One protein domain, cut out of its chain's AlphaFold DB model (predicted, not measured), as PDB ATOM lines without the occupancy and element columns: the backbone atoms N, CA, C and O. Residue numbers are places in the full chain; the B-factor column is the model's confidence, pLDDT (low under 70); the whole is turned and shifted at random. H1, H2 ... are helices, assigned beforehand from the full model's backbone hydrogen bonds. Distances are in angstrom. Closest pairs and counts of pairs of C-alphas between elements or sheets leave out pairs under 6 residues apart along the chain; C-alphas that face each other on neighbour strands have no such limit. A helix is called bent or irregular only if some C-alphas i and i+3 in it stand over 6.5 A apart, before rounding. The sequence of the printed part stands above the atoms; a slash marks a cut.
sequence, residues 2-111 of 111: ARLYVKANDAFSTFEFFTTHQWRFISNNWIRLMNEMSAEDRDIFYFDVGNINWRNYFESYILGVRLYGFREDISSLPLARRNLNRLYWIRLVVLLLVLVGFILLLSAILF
ATOM      1  N   ALA A   2     265.108 184.163 151.820       70.19
ATOM      2  CA  ALA A   2     264.095 183.371 152.547       70.19
ATOM      3  C   ALA A   2     263.948 183.725 154.046       70.19
ATOM      4  O   ALA A   2     262.840 183.907 154.527       70.19
ATOM      5  N   ARG A   3     265.054 183.922 154.779       78.12
ATOM      6  CA  ARG A   3     265.003 184.255 156.219       78.12
ATOM      7  C   ARG A   3     264.418 185.638 156.533       78.12
ATOM      8  O   ARG A   3     263.754 185.792 157.549       78.12
ATOM      9  N   LEU A   4     264.683 186.637 155.685       83.19
ATOM     10  CA  LEU A   4     264.116 187.981 155.853       83.19
ATOM     11  C   LEU A   4     262.609 187.950 155.591       83.19
ATOM     12  O   LEU A   4     261.844 188.534 156.348       83.19
ATOM     13  N   TYR A   5     262.206 187.219 154.551       85.56
ATOM     14  CA  TYR A   5     260.805 187.027 154.208       85.56
ATOM     15  C   TYR A   5     260.032 186.331 155.335       85.56
ATOM     16  O   TYR A   5     258.973 186.810 155.710       85.56
ATOM     17  N   VAL A   6     260.590 185.269 155.931       91.12
ATOM     18  CA  VAL A   6     259.979 184.584 157.085       91.12
ATOM     19  C   VAL A   6     259.792 185.543 158.262       91.12
ATOM     20  O   VAL A   6     258.681 185.678 158.752       91.12
ATOM     21  N   LYS A   7     260.825 186.307 158.646       87.50
ATOM     22  CA  LYS A   7     260.697 187.295 159.735       87.50
ATOM     23  C   LYS A   7     259.652 188.375 159.454       87.50
ATOM     24  O   LYS A   7     258.929 188.772 160.361       87.50
ATOM     25  N   ALA A   8     259.597 188.879 158.221       87.81
ATOM     26  CA  ALA A   8     258.595 189.863 157.830       87.81
ATOM     27  C   ALA A   8     257.185 189.258 157.888       87.81
ATOM     28  O   ALA A   8     256.272 189.884 158.410       87.81
ATOM     29  N   ASN A   9     257.030 188.023 157.413       90.25
ATOM     30  CA  ASN A   9     255.773 187.293 157.459       90.25
ATOM     31  C   ASN A   9     255.294 187.048 158.897       90.25
ATOM     32  O   ASN A   9     254.126 187.278 159.176       90.25
ATOM     33  N   ASP A  10     256.185 186.657 159.810       91.31
ATOM     34  CA  ASP A  10     255.848 186.450 161.226       91.31
ATOM     35  C   ASP A  10     255.413 187.760 161.909       91.31
ATOM     36  O   ASP A  10     254.493 187.786 162.729       91.31
ATOM     37  N   ALA A  11     256.047 188.881 161.549       89.44
ATOM     38  CA  ALA A  11     255.622 190.194 162.022       89.44
ATOM     39  C   ALA A  11     254.240 190.567 161.461       89.44
ATOM     40  O   ALA A  11     253.365 190.994 162.211       89.44
ATOM     41  N   PHE A  12     254.018 190.380 160.158       90.19
ATOM     42  CA  PHE A  12     252.743 190.709 159.523       90.19
ATOM     43  C   PHE A  12     251.589 189.835 160.010       90.19
ATOM     44  O   PHE A  12     250.511 190.373 160.238       90.19
ATOM     45  N   SER A  13     251.804 188.536 160.236       92.12
ATOM     46  CA  SER A  13     250.773 187.645 160.785       92.12
ATOM     47  C   SER A  13     250.348 188.073 162.191       92.12
ATOM     48  O   SER A  13     249.164 188.077 162.513       92.12
ATOM     49  N   THR A  14     251.295 188.545 163.007       93.81
ATOM     50  CA  THR A  14     251.002 189.081 164.345       93.81
ATOM     51  C   THR A  14     250.111 190.329 164.284       93.81
ATOM     52  O   THR A  14     249.245 190.521 165.137       93.81
ATOM     53  N   PHE A  15     250.286 191.175 163.264       92.38
ATOM     54  CA  PHE A  15     249.487 192.392 163.070       92.38
ATOM     55  C   PHE A  15     248.255 192.200 162.182       92.38
ATOM     56  O   PHE A  15     247.505 193.158 161.975       92.38
ATOM     57  N   GLU A  16     248.022 190.999 161.656       92.62
ATOM     58  CA  GLU A  16     246.986 190.737 160.656       92.62
ATOM     59  C   GLU A  16     245.616 191.195 161.153       92.62
ATOM     60  O   GLU A  16     244.983 192.032 160.515       92.62
ATOM     61  N   PHE A  17     245.212 190.760 162.349       91.62
ATOM     62  CA  PHE A  17     243.935 191.148 162.951       91.62
ATOM     63  C   PHE A  17     243.733 192.672 162.983       91.62
ATOM     64  O   PHE A  17     242.676 193.176 162.609       91.62
ATOM     65  N   PHE A  18     244.766 193.424 163.364       89.81
ATOM     66  CA  PHE A  18     244.687 194.879 163.486       89.81
ATOM     67  C   PHE A  18     244.710 195.600 162.138       89.81
ATOM     68  O   PHE A  18     244.130 196.673 162.009       89.81
ATOM     69  N   THR A  19     245.372 195.033 161.133       89.25
ATOM     70  CA  THR A  19     245.616 195.712 159.851       89.25
ATOM     71  C   THR A  19     244.601 195.360 158.766       89.25
ATOM     72  O   THR A  19     244.415 196.155 157.848       89.25
ATOM     73  N   THR A  20     243.927 194.209 158.857       91.69
ATOM     74  CA  THR A  20     243.019 193.713 157.803       91.69
ATOM     75  C   THR A  20     241.539 193.910 158.106       91.69
ATOM     76  O   THR A  20     240.716 193.876 157.190       91.69
ATOM     77  N   HIS A  21     241.178 194.140 159.368       91.81
ATOM     78  CA  HIS A  21     239.789 194.364 159.756       91.81
ATOM     79  C   HIS A  21     239.377 195.821 159.531       91.81
ATOM     80  O   HIS A  21     240.184 196.747 159.616       91.81
ATOM     81  N   GLN A  22     238.092 196.034 159.236       90.44
ATOM     82  CA  GLN A  22     237.542 197.381 159.141       90.44
ATOM     83  C   GLN A  22     237.320 197.955 160.535       90.44
ATOM     84  O   GLN A  22     236.570 197.408 161.343       90.44
ATOM     85  N   TRP A  23     237.926 199.111 160.776       89.75
ATOM     86  CA  TRP A  23     237.776 199.845 162.020       89.75
ATOM     87  C   TRP A  23     236.978 201.114 161.764       89.75
ATOM     88  O   TRP A  23     237.368 201.966 160.964       89.75
ATOM     89  N   ARG A  24     235.850 201.261 162.461       87.56
ATOM     90  CA  ARG A  24     235.080 202.502 162.445       87.56
ATOM     91  C   ARG A  24     235.531 203.384 163.602       87.56
ATOM     92  O   ARG A  24     235.018 203.273 164.712       87.56
ATOM     93  N   PHE A  25     236.467 204.284 163.331       83.38
ATOM     94  CA  PHE A  25     236.875 205.305 164.293       83.38
ATOM     95  C   PHE A  25     235.888 206.475 164.243       83.38
ATOM     96  O   PHE A  25     235.947 207.317 163.351       83.38
ATOM     97  N   ILE A  26     234.946 206.512 165.185       84.69
ATOM     98  CA  ILE A  26     234.038 207.652 165.348       84.69
ATOM     99  C   ILE A  26     234.710 208.646 166.290       84.69
ATOM    100  O   ILE A  26     234.849 208.377 167.480       84.69
ATOM    101  N   SER A  27     235.114 209.801 165.765       81.88
ATOM    102  CA  SER A  27     235.659 210.893 166.571       81.88
ATOM    103  C   SER A  27     234.900 212.175 166.267       81.88
ATOM    104  O   SER A  27     235.232 212.907 165.341       81.88
ATOM    105  N   ASN A  28     233.847 212.428 167.045       88.31
ATOM    106  CA  ASN A  28     233.026 213.636 166.919       88.31
ATOM    107  C   ASN A  28     233.499 214.757 167.856       88.31
ATOM    108  O   ASN A  28     233.111 215.909 167.683       88.31
ATOM    109  N   ASN A  29     234.332 214.426 168.848       88.88
ATOM    110  CA  ASN A  29     234.770 215.372 169.873       88.88
ATOM    111  C   ASN A  29     235.582 216.522 169.274       88.88
ATOM    112  O   ASN A  29     235.350 217.670 169.632       88.88
ATOM    113  N   TRP A  30     236.482 216.233 168.330       85.31
ATOM    114  CA  TRP A  30     237.281 217.277 167.684       85.31
ATOM    115  C   TRP A  30     236.419 218.184 166.796       85.31
ATOM    116  O   TRP A  30     236.601 219.395 166.814       85.31
ATOM    117  N   ILE A  31     235.439 217.617 166.078       86.38
ATOM    118  CA  ILE A  31     234.497 218.374 165.237       86.38
ATOM    119  C   ILE A  31     233.689 219.328 166.114       86.38
ATOM    120  O   ILE A  31     233.533 220.504 165.796       86.38
ATOM    121  N   ARG A  32     233.189 218.816 167.240       90.56
ATOM    122  CA  ARG A  32     232.426 219.601 168.204       90.56
ATOM    123  C   ARG A  32     233.275 220.718 168.811       90.56
ATOM    124  O   ARG A  32     232.831 221.858 168.798       90.56
ATOM    125  N   LEU A  33     234.491 220.407 169.260       89.38
ATOM    126  CA  LEU A  33     235.427 221.403 169.783       89.38
ATOM    127  C   LEU A  33     235.713 222.494 168.745       89.38
ATOM    128  O   LEU A  33     235.655 223.673 169.068       89.38
ATOM    129  N   MET A  34     235.947 222.109 167.487       86.94
ATOM    130  CA  MET A  34     236.149 223.057 166.393       86.94
ATOM    131  C   MET A  34     234.952 223.989 166.228       86.94
ATOM    132  O   MET A  34     235.132 225.198 166.147       86.94
ATOM    133  N   ASN A  35     233.732 223.448 166.232       87.50
ATOM    134  CA  ASN A  35     232.509 224.237 166.092       87.50
ATOM    135  C   ASN A  35     232.268 225.197 167.265       87.50
ATOM    136  O   ASN A  35     231.718 226.272 167.046       87.50
ATOM    137  N   GLU A  36     232.677 224.818 168.476       91.75
ATOM    138  CA  GLU A  36     232.521 225.618 169.696       91.75
ATOM    139  C   GLU A  36     233.619 226.693 169.865       91.75
ATOM    140  O   GLU A  36     233.403 227.652 170.601       91.75
ATOM    141  N   MET A  37     234.766 226.581 169.179       90.88
ATOM    142  CA  MET A  37     235.846 227.582 169.234       90.88
ATOM    143  C   MET A  37     235.476 228.901 168.542       90.88
ATOM    144  O   MET A  37     234.849 228.893 167.472       90.88
ATOM    145  N   SER A  38     235.940 230.021 169.118       92.25
ATOM    146  CA  SER A  38     235.843 231.350 168.501       92.25
ATOM    147  C   SER A  38     236.700 231.443 167.234       92.25
ATOM    148  O   SER A  38     237.566 230.606 166.977       92.25
ATOM    149  N   ALA A  39     236.462 232.476 166.425       88.12
ATOM    150  CA  ALA A  39     237.289 232.725 165.250       88.12
ATOM    151  C   ALA A  39     238.747 233.033 165.637       88.12
ATOM    152  O   ALA A  39     239.648 232.567 164.946       88.12
ATOM    153  N   GLU A  40     238.977 233.753 166.745       91.44
ATOM    154  CA  GLU A  40     240.335 234.021 167.230       91.44
ATOM    155  C   GLU A  40     241.046 232.735 167.665       91.44
ATOM    156  O   GLU A  40     242.182 232.495 167.264       91.44
ATOM    157  N   ASP A  41     240.372 231.866 168.425       90.81
ATOM    158  CA  ASP A  41     240.970 230.617 168.908       90.81
ATOM    159  C   ASP A  41     241.314 229.670 167.754       90.81
ATOM    160  O   ASP A  41     242.354 229.013 167.778       90.81
ATOM    161  N   ARG A  42     240.484 229.616 166.706       87.25
ATOM    162  CA  ARG A  42     240.779 228.805 165.513       87.25
ATOM    163  C   ARG A  42     242.005 229.291 164.742       87.25
ATOM    164  O   ARG A  42     242.650 228.476 164.092       87.25
ATOM    165  N   ASP A  43     242.305 230.587 164.788       85.69
ATOM    166  CA  ASP A  43     243.486 231.162 164.132       85.69
ATOM    167  C   ASP A  43     244.753 230.958 164.978       85.69
ATOM    168  O   ASP A  43     245.827 230.656 164.458       85.69
ATOM    169  N   ILE A  44     244.620 231.038 166.305       89.56
ATOM    170  CA  ILE A  44     245.721 230.801 167.250       89.56
ATOM    171  C   ILE A  44     246.090 229.313 167.309       89.56
ATOM    172  O   ILE A  44     247.273 228.958 167.368       89.56
ATOM    173  N   PHE A  45     245.093 228.427 167.307       84.25
ATOM    174  CA  PHE A  45     245.285 226.991 167.454       84.25
ATOM    175  C   PHE A  45     245.079 226.249 166.129       84.25
ATOM    176  O   PHE A  45     243.965 226.100 165.634       84.25
ATOM    177  N   TYR A  46     246.160 225.659 165.610       78.06
ATOM    178  CA  TYR A  46     246.165 224.829 164.399       78.06
ATOM    179  C   TYR A  46     245.501 223.454 164.605       78.06
ATOM    180  O   TYR A  46     246.153 222.411 164.536       78.06
ATOM    181  N   PHE A  47     244.197 223.437 164.872       78.69
ATOM    182  CA  PHE A  47     243.423 222.207 165.065       78.69
ATOM    183  C   PHE A  47     242.831 221.639 163.770       78.69
ATOM    184  O   PHE A  47     242.478 220.459 163.730       78.69
ATOM    185  N   ASP A  48     242.696 222.451 162.719       83.88
ATOM    186  CA  ASP A  48     242.117 222.000 161.454       83.88
ATOM    187  C   ASP A  48     243.173 221.324 160.575       83.88
ATOM    188  O   ASP A  48     243.907 221.953 159.809       83.88
ATOM    189  N   VAL A  49     243.220 219.998 160.673       85.94
ATOM    190  CA  VAL A  49     244.096 219.154 159.855       85.94
ATOM    191  C   VAL A  49     243.719 219.175 158.365       85.94
ATOM    192  O   VAL A  49     244.518 218.761 157.527       85.94
ATOM    193  N   GLY A  50     242.530 219.669 158.003       85.12
ATOM    194  CA  GLY A  50     242.109 219.864 156.616       85.12
ATOM    195  C   GLY A  50     242.952 220.904 155.875       85.12
ATOM    196  O   GLY A  50     243.166 220.766 154.673       85.12
ATOM    197  N   ASN A  51     243.514 221.875 156.597       88.00
ATOM    198  CA  ASN A  51     244.366 222.922 156.026       88.00
ATOM    199  C   ASN A  51     245.790 222.443 155.706       88.00
ATOM    200  O   ASN A  51     246.570 223.162 155.080       88.00
ATOM    201  N   ILE A  52     246.148 221.222 156.111       91.56
ATOM    202  CA  ILE A  52     247.445 220.635 155.788       91.56
ATOM    203  C   ILE A  52     247.486 220.317 154.292       91.56
ATOM    204  O   ILE A  52     246.620 219.626 153.752       91.56
ATOM    205  N   ASN A  53     248.559 220.732 153.613       95.06
ATOM    206  CA  ASN A  53     248.875 220.199 152.292       95.06
ATOM    207  C   ASN A  53     249.350 218.744 152.437       95.06
ATOM    208  O   ASN A  53     250.546 218.453 152.517       95.06
ATOM    209  N   TRP A  54     248.384 217.824 152.479       95.31
ATOM    210  CA  TRP A  54     248.621 216.399 152.690       95.31
ATOM    211  C   TRP A  54     249.562 215.792 151.654       95.31
ATOM    212  O   TRP A  54     250.366 214.929 151.995       95.31
ATOM    213  N   ARG A  55     249.521 216.267 150.403       96.12
ATOM    214  CA  ARG A  55     250.432 215.804 149.351       96.12
ATOM    215  C   ARG A  55     251.885 216.086 149.728       96.12
ATOM    216  O   ARG A  55     252.683 215.154 149.761       96.12
ATOM    217  N   ASN A  56     252.204 217.336 150.056       97.62
ATOM    218  CA  ASN A  56     253.567 217.735 150.410       97.62
ATOM    219  C   ASN A  56     254.020 217.097 151.729       97.62
ATOM    220  O   ASN A  56     255.183 216.709 151.862       97.62
ATOM    221  N   TYR A  57     253.101 216.966 152.691       96.38
ATOM    222  CA  TYR A  57     253.358 216.286 153.957       96.38
ATOM    223  C   TYR A  57     253.788 214.835 153.724       96.38
ATOM    224  O   TYR A  57     254.865 214.434 154.164       96.38
ATOM    225  N   PHE A  58     252.987 214.058 152.986       96.81
ATOM    226  CA  PHE A  58     253.299 212.657 152.715       96.81
ATOM    227  C   PHE A  58     254.535 212.496 151.835       96.81
ATOM    228  O   PHE A  58     255.316 211.579 152.069       96.81
ATOM    229  N   GLU A  59     254.752 213.378 150.861       95.62
ATOM    230  CA  GLU A  59     255.970 213.359 150.048       95.62
ATOM    231  C   GLU A  59     257.220 213.530 150.920       95.62
ATOM    232  O   GLU A  59     258.120 212.689 150.883       95.62
ATOM    233  N   SER A  60     257.233 214.551 151.777       96.69
ATOM    234  CA  SER A  60     258.344 214.814 152.697       96.69
ATOM    235  C   SER A  60     258.531 213.674 153.698       96.69
ATOM    236  O   SER A  60     259.654 213.229 153.934       96.69
ATOM    237  N   TYR A  61     257.432 213.154 154.249       96.44
ATOM    238  CA  TYR A  61     257.440 212.019 155.165       96.44
ATOM    239  C   TYR A  61     258.051 210.771 154.516       96.44
ATOM    240  O   TYR A  61     258.974 210.178 155.071       96.44
ATOM    241  N   ILE A  62     257.589 210.389 153.323       94.69
ATOM    242  CA  ILE A  62     258.070 209.199 152.608       94.69
ATOM    243  C   ILE A  62     259.554 209.347 152.252       94.69
ATOM    244  O   ILE A  62     260.325 208.399 152.429       94.69
ATOM    245  N   LEU A  63     259.974 210.526 151.782       95.19
ATOM    246  CA  LEU A  63     261.384 210.810 151.500       95.19
ATOM    247  C   LEU A  63     262.239 210.734 152.769       95.19
ATOM    248  O   LEU A  63     263.314 210.135 152.742       95.19
ATOM    249  N   GLY A  64     261.745 211.259 153.891       96.06
ATOM    250  CA  GLY A  64     262.406 211.166 155.191       96.06
ATOM    251  C   GLY A  64     262.548 209.723 155.681       96.06
ATOM    252  O   GLY A  64     263.636 209.314 156.078       96.06
ATOM    253  N   VAL A  65     261.490 208.911 155.593       95.44
ATOM    254  CA  VAL A  65     261.542 207.480 155.949       95.44
ATOM    255  C   VAL A  65     262.561 206.740 155.087       95.44
ATOM    256  O   VAL A  65     263.338 205.940 155.606       95.44
ATOM    257  N   ARG A  66     262.615 207.030 153.783       93.94
ATOM    258  CA  ARG A  66     263.615 206.447 152.880       93.94
ATOM    259  C   ARG A  66     265.038 206.812 153.304       93.94
ATOM    260  O   ARG A  66     265.869 205.920 153.477       93.94
ATOM    261  N   LEU A  67     265.297 208.103 153.496       95.38
ATOM    262  CA  LEU A  67     266.634 208.618 153.776       95.38
ATOM    263  C   LEU A  67     267.137 208.223 155.169       95.38
ATOM    264  O   LEU A  67     268.294 207.848 155.318       95.38
ATOM    265  N   TYR A  68     266.281 208.285 156.188       95.12
ATOM    266  CA  TYR A  68     266.693 208.100 157.582       95.12
ATOM    267  C   TYR A  68     266.295 206.739 158.151       95.12
ATOM    268  O   TYR A  68     267.090 206.112 158.851       95.12
ATOM    269  N   GLY A  69     265.087 206.263 157.842       92.50
ATOM    270  CA  GLY A  69     264.586 204.970 158.313       92.50
ATOM    271  C   GLY A  69     265.272 203.803 157.610       92.50
ATOM    272  O   GLY A  69     265.796 202.904 158.267       92.50
ATOM    273  N   PHE A  70     265.323 203.844 156.277       90.44
ATOM    274  CA  PHE A  70     265.956 202.796 155.469       90.44
ATOM    275  C   PHE A  70     267.405 203.088 155.088       90.44
ATOM    276  O   PHE A  70     268.103 202.173 154.658       90.44
ATOM    277  N   ARG A  71     267.878 204.325 155.291       92.31
ATOM    278  CA  ARG A  71     269.236 204.751 154.912       92.31
ATOM    279  C   ARG A  71     269.507 204.565 153.415       92.31
ATOM    280  O   ARG A  71     270.617 204.221 153.017       92.31
ATOM    281  N   GLU A  72     268.485 204.778 152.589       91.44
ATOM    282  CA  GLU A  72     268.573 204.697 151.132       91.44
ATOM    283  C   GLU A  72     268.693 206.090 150.505       91.44
ATOM    284  O   GLU A  72     267.960 207.015 150.857       91.44
ATOM    285  N   ASP A  73     269.572 206.220 149.511       91.94
ATOM    286  CA  ASP A  73     269.751 207.467 148.769       91.94
ATOM    287  C   ASP A  73     268.518 207.783 147.898       91.94
ATOM    288  O   ASP A  73     267.927 206.900 147.264       91.94
ATOM    289  N   ILE A  74     268.132 209.055 147.827       90.81
ATOM    290  CA  ILE A  74     267.003 209.542 147.019       90.81
ATOM    291  C   ILE A  74     267.257 209.311 145.519       90.81
ATOM    292  O   ILE A  74     266.331 208.983 144.775       90.81
ATOM    293  N   SER A  75     268.510 209.375 145.070       92.50
ATOM    294  CA  SER A  75     268.927 209.086 143.690       92.50
ATOM    295  C   SER A  75     268.622 207.652 143.241       92.50
ATOM    296  O   SER A  75     268.585 207.385 142.041       92.50
ATOM    297  N   SER A  76     268.335 206.728 144.167       92.69
ATOM    298  CA  SER A  76     267.907 205.360 143.842       92.69
ATOM    299  C   SER A  76     266.429 205.254 143.425       92.69
ATOM    300  O   SER A  76     266.014 204.228 142.879       92.69
ATOM    301  N   LEU A  77     265.616 206.303 143.622       91.50
ATOM    302  CA  LEU A  77     264.182 206.300 143.296       91.50
ATOM    303  C   LEU A  77     263.865 205.977 141.823       91.50
ATOM    304  O   LEU A  77     262.953 205.177 141.586       91.50
ATOM    305  N   PRO A  78     264.576 206.522 140.815       94.06
ATOM    306  CA  PRO A  78     264.339 206.165 139.419       94.06
ATOM    307  C   PRO A  78     264.570 204.674 139.155       94.06
ATOM    308  O   PRO A  78     263.795 204.049 138.430       94.06
ATOM    309  N   LEU A  79     265.593 204.076 139.777       93.88
ATOM    310  CA  LEU A  79     265.862 202.643 139.665       93.88
ATOM    311  C   LEU A  79     264.741 201.820 140.311       93.88
ATOM    312  O   LEU A  79     264.230 200.891 139.686       93.88
ATOM    313  N   ALA A  80     264.303 202.191 141.517       91.56
ATOM    314  CA  ALA A  80     263.185 201.537 142.194       91.56
ATOM    315  C   ALA A  80     261.902 201.579 141.345       91.56
ATOM    316  O   ALA A  80     261.227 200.562 141.181       91.56
ATOM    317  N   ARG A  81     261.609 202.725 140.714       94.25
ATOM    318  CA  ARG A  81     260.460 202.887 139.812       94.25
ATOM    319  C   ARG A  81     260.575 202.022 138.558       94.25
ATOM    320  O   ARG A  81     259.597 201.393 138.161       94.25
ATOM    321  N   ARG A  82     261.764 201.935 137.953       96.75
ATOM    322  CA  ARG A  82     262.018 201.036 136.811       96.75
ATOM    323  C   ARG A  82     261.816 199.572 137.191       96.75
ATOM    324  O   ARG A  82     261.181 198.837 136.439       96.75
ATOM    325  N   ASN A  83     262.304 199.166 138.360       96.00
ATOM    326  CA  ASN A  83     262.133 197.806 138.865       96.00
ATOM    327  C   ASN A  83     260.655 197.478 139.105       96.00
ATOM    328  O   ASN A  83     260.191 196.424 138.675       96.00
ATOM    329  N   LEU A  84     259.899 198.397 139.714       95.81
ATOM    330  CA  LEU A  84     258.463 198.228 139.927       95.81
ATOM    331  C   LEU A  84     257.698 198.116 138.601       95.81
ATOM    332  O   LEU A  84     256.904 197.194 138.430       95.81
ATOM    333  N   ASN A  85     257.990 198.991 137.636       97.38
ATOM    334  CA  ASN A  85     257.383 198.934 136.304       97.38
ATOM    335  C   ASN A  85     257.700 197.612 135.594       97.38
ATOM    336  O   ASN A  85     256.823 197.013 134.975       97.38
ATOM    337  N   ARG A  86     258.938 197.117 135.707       97.94
ATOM    338  CA  ARG A  86     259.324 195.815 135.155       97.94
ATOM    339  C   ARG A  86     258.506 194.682 135.779       97.94
ATOM    340  O   ARG A  86     257.999 193.838 135.046       97.94
ATOM    341  N   LEU A  87     258.355 194.666 137.104       97.25
ATOM    342  CA  LEU A  87     257.554 193.655 137.804       97.25
ATOM    343  C   LEU A  87     256.073 193.722 137.418       97.25
ATOM    344  O   LEU A  87     255.443 192.682 137.246       97.25
ATOM    345  N   TYR A  88     255.534 194.927 137.224       97.31
ATOM    346  CA  TYR A  88     254.173 195.130 136.735       97.31
ATOM    347  C   TYR A  88     253.961 194.482 135.359       97.31
ATOM    348  O   TYR A  88     253.040 193.683 135.195       97.31
ATOM    349  N   TRP A  89     254.850 194.746 134.395       98.19
ATOM    350  CA  TRP A  89     254.763 194.147 133.060       98.19
ATOM    351  C   TRP A  89     254.946 192.630 133.078       98.19
ATOM    352  O   TRP A  89     254.186 191.923 132.419       98.19
ATOM    353  N   ILE A  90     255.895 192.118 133.868       98.12
ATOM    354  CA  ILE A  90     256.074 190.670 134.049       98.12
ATOM    355  C   ILE A  90     254.779 190.044 134.571       98.12
ATOM    356  O   ILE A  90     254.310 189.057 134.008       98.12
ATOM    357  N   ARG A  91     254.168 190.630 135.608       97.69
ATOM    358  CA  ARG A  91     252.903 190.141 136.168       97.69
ATOM    359  C   ARG A  91     251.796 190.116 135.114       97.69
ATOM    360  O   ARG A  91     251.091 189.116 135.023       97.69
ATOM    361  N   LEU A  92     251.644 191.182 134.329       97.75
ATOM    362  CA  LEU A  92     250.628 191.249 133.274       97.75
ATOM    363  C   LEU A  92     250.824 190.164 132.212       97.75
ATOM    364  O   LEU A  92     249.868 189.474 131.870       97.75
ATOM    365  N   VAL A  93     252.053 189.982 131.726       98.19
ATOM    366  CA  VAL A  93     252.370 188.962 130.715       98.19
ATOM    367  C   VAL A  93     252.106 187.560 131.257       98.19
ATOM    368  O   VAL A  93     251.476 186.756 130.578       98.19
ATOM    369  N   VAL A  94     252.525 187.269 132.490       98.12
ATOM    370  CA  VAL A  94     252.277 185.967 133.125       98.12
ATOM    371  C   VAL A  94     250.779 185.700 133.262       98.12
ATOM    372  O   VAL A  94     250.329 184.616 132.905       98.12
ATOM    373  N   LEU A  95     249.992 186.679 133.722       97.69
ATOM    374  CA  LEU A  95     248.538 186.532 133.832       97.69
ATOM    375  C   LEU A  95     247.886 186.263 132.471       97.69
ATOM    376  O   LEU A  95     247.017 185.400 132.376       97.69
ATOM    377  N   LEU A  96     248.329 186.959 131.423       98.12
ATOM    378  CA  LEU A  96     247.835 186.747 130.064       98.12
ATOM    379  C   LEU A  96     248.169 185.339 129.560       98.12
ATOM    380  O   LEU A  96     247.288 184.657 129.046       98.12
ATOM    381  N   LEU A  97     249.409 184.878 129.741       98.19
ATOM    382  CA  LEU A  97     249.830 183.536 129.330       98.19
ATOM    383  C   LEU A  97     249.052 182.438 130.062       98.19
ATOM    384  O   LEU A  97     248.623 181.475 129.432       98.19
ATOM    385  N   VAL A  98     248.834 182.594 131.371       98.00
ATOM    386  CA  VAL A  98     248.026 181.660 132.169       98.00
ATOM    387  C   VAL A  98     246.583 181.631 131.669       98.00
ATOM    388  O   VAL A  98     246.023 180.552 131.500       98.00
ATOM    389  N   LEU A  99     245.993 182.794 131.383       97.81
ATOM    390  CA  LEU A  99     244.627 182.897 130.874       97.81
ATOM    391  C   LEU A  99     244.488 182.248 129.491       97.81
ATOM    392  O   LEU A  99     243.567 181.466 129.275       97.81
ATOM    393  N   VAL A 100     245.419 182.516 128.574       97.94
ATOM    394  CA  VAL A 100     245.437 181.890 127.242       97.94
ATOM    395  C   VAL A 100     245.612 180.377 127.358       97.94
ATOM    396  O   VAL A 100     244.850 179.631 126.749       97.94
ATOM    397  N   GLY A 101     246.559 179.911 128.175       97.62
ATOM    398  CA  GLY A 101     246.763 178.483 128.422       97.62
ATOM    399  C   GLY A 101     245.513 177.805 128.987       97.62
ATOM    400  O   GLY A 101     245.145 176.724 128.536       97.62
ATOM    401  N   PHE A 102     244.814 178.462 129.914       97.50
ATOM    402  CA  PHE A 102     243.559 177.970 130.477       97.50
ATOM    403  C   PHE A 102     242.439 177.872 129.430       97.50
ATOM    404  O   PHE A 102     241.754 176.854 129.368       97.50
ATOM    405  N   ILE A 103     242.281 178.883 128.568       97.44
ATOM    406  CA  ILE A 103     241.296 178.861 127.471       97.44
ATOM    407  C   ILE A 103     241.596 177.725 126.487       97.44
ATOM    408  O   ILE A 103     240.682 177.004 126.095       97.44
ATOM    409  N   LEU A 104     242.864 177.537 126.112       97.12
ATOM    410  CA  LEU A 104     243.266 176.464 125.201       97.12
ATOM    411  C   LEU A 104     242.982 175.082 125.800       97.12
ATOM    412  O   LEU A 104     242.410 174.232 125.119       97.12
ATOM    413  N   LEU A 105     243.302 174.875 127.081       97.06
ATOM    414  CA  LEU A 105     242.979 173.636 127.791       97.06
ATOM    415  C   LEU A 105     241.471 173.372 127.831       97.06
ATOM    416  O   LEU A 105     241.047 172.261 127.535       97.06
ATOM    417  N   LEU A 106     240.658 174.385 128.143       96.50
ATOM    418  CA  LEU A 106     239.200 174.253 128.119       96.50
ATOM    419  C   LEU A 106     238.683 173.893 126.725       96.50
ATOM    420  O   LEU A 106     237.836 173.012 126.602       96.50
ATOM    421  N   SER A 107     239.205 174.542 125.682       94.50
ATOM    422  CA  SER A 107     238.806 174.248 124.303       94.50
ATOM    423  C   SER A 107     239.148 172.815 123.890       94.50
ATOM    424  O   SER A 107     238.337 172.181 123.237       94.50
ATOM    425  N   ALA A 108     240.284 172.275 124.338       94.12
ATOM    426  CA  ALA A 108     240.696 170.900 124.049       94.12
ATOM    427  C   ALA A 108     239.938 169.827 124.858       94.12
ATOM    428  O   ALA A 108     240.065 168.646 124.566       94.12
ATOM    429  N   ILE A 109     239.221 170.215 125.917       94.12
ATOM    430  CA  ILE A 109     238.387 169.305 126.722       94.12
ATOM    431  C   ILE A 109     236.935 169.308 126.219       94.12
ATOM    432  O   ILE A 109     236.235 168.306 126.349       94.12
ATOM    433  N   LEU A 110     236.465 170.444 125.693       88.00
ATOM    434  CA  LEU A 110     235.088 170.634 125.227       88.00
ATOM    435  C   LEU A 110     234.867 170.233 123.757       88.00
ATOM    436  O   LEU A 110     233.714 170.048 123.367       88.00
ATOM    437  N   PHE A 111     235.936 170.104 122.968       75.44
ATOM    438  CA  PHE A 111     235.948 169.609 121.587       75.44
ATOM    439  C   PHE A 111     236.859 168.387 121.481       75.44
ATOM    440  O   PHE A 111     236.501 167.467 120.713       75.44
TER     441      PHE A 111
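What this domain is: This is residues 2 to 111 of the 111 residues of the protein "Sterile domain-containing protein" of Daphnia magna (UniProt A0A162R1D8). This is an open string of helices with few contacts: long H5 meets H4 end to end in an L-shaped corner, short H2 and H3 lie at the far end from H5's tip, and kinked H1 stands free. The printed part has 110 residues, five named helices, H1 to H5 in order, and no named strand: all helix. It is extended, with a radius of gyration of the C-alphas of 24.3 A and spans of 78 by 40 by 28 A.

Where its parts are: H1, residues 2 to 20, begins at C-alpha 2 (264.095, 183.371, 152.547), spans 24.1 A and has a kink of 54 degrees near residue 14; it is irregular, C-alphas 14 and 17 being 7.5 A apart. H2 is residues 29 to 36, H3 39 to 44, and H4 54 to 69, 20.4 A. H5, residues 74 to 110, spans 54.8 A to C-alpha 110 (235.088, 170.634, 125.227); it is only just irregular, C-alphas 75 and 78 being 6.9 A apart.

How they stand to each other: H1 touches no helix. H2 and H3 are close but not clearly touching; their closest C-alphas, Met 34 and Arg 42, are 7.4 A apart. H4, with residues 63 to 67 alone, and H5, with residue 74 alone, only just touch, with 3 pairs of C-alphas within 8 A, the closest Leu 67 and Ile 74 at 6.8 A, about perpendicular at 80 degrees. Each O i to N i+4 pair is within hydrogen-bond range in H2, H3 and H4, but 13 of 15 in H1 and 31 of 33 in H5.

The domain as a whole: The C-alphas farthest apart, Glu 40 and Phe 111, are 79.1 A apart. The printed part has no cut and no long link; no printed residue is under 70 in pLDDT.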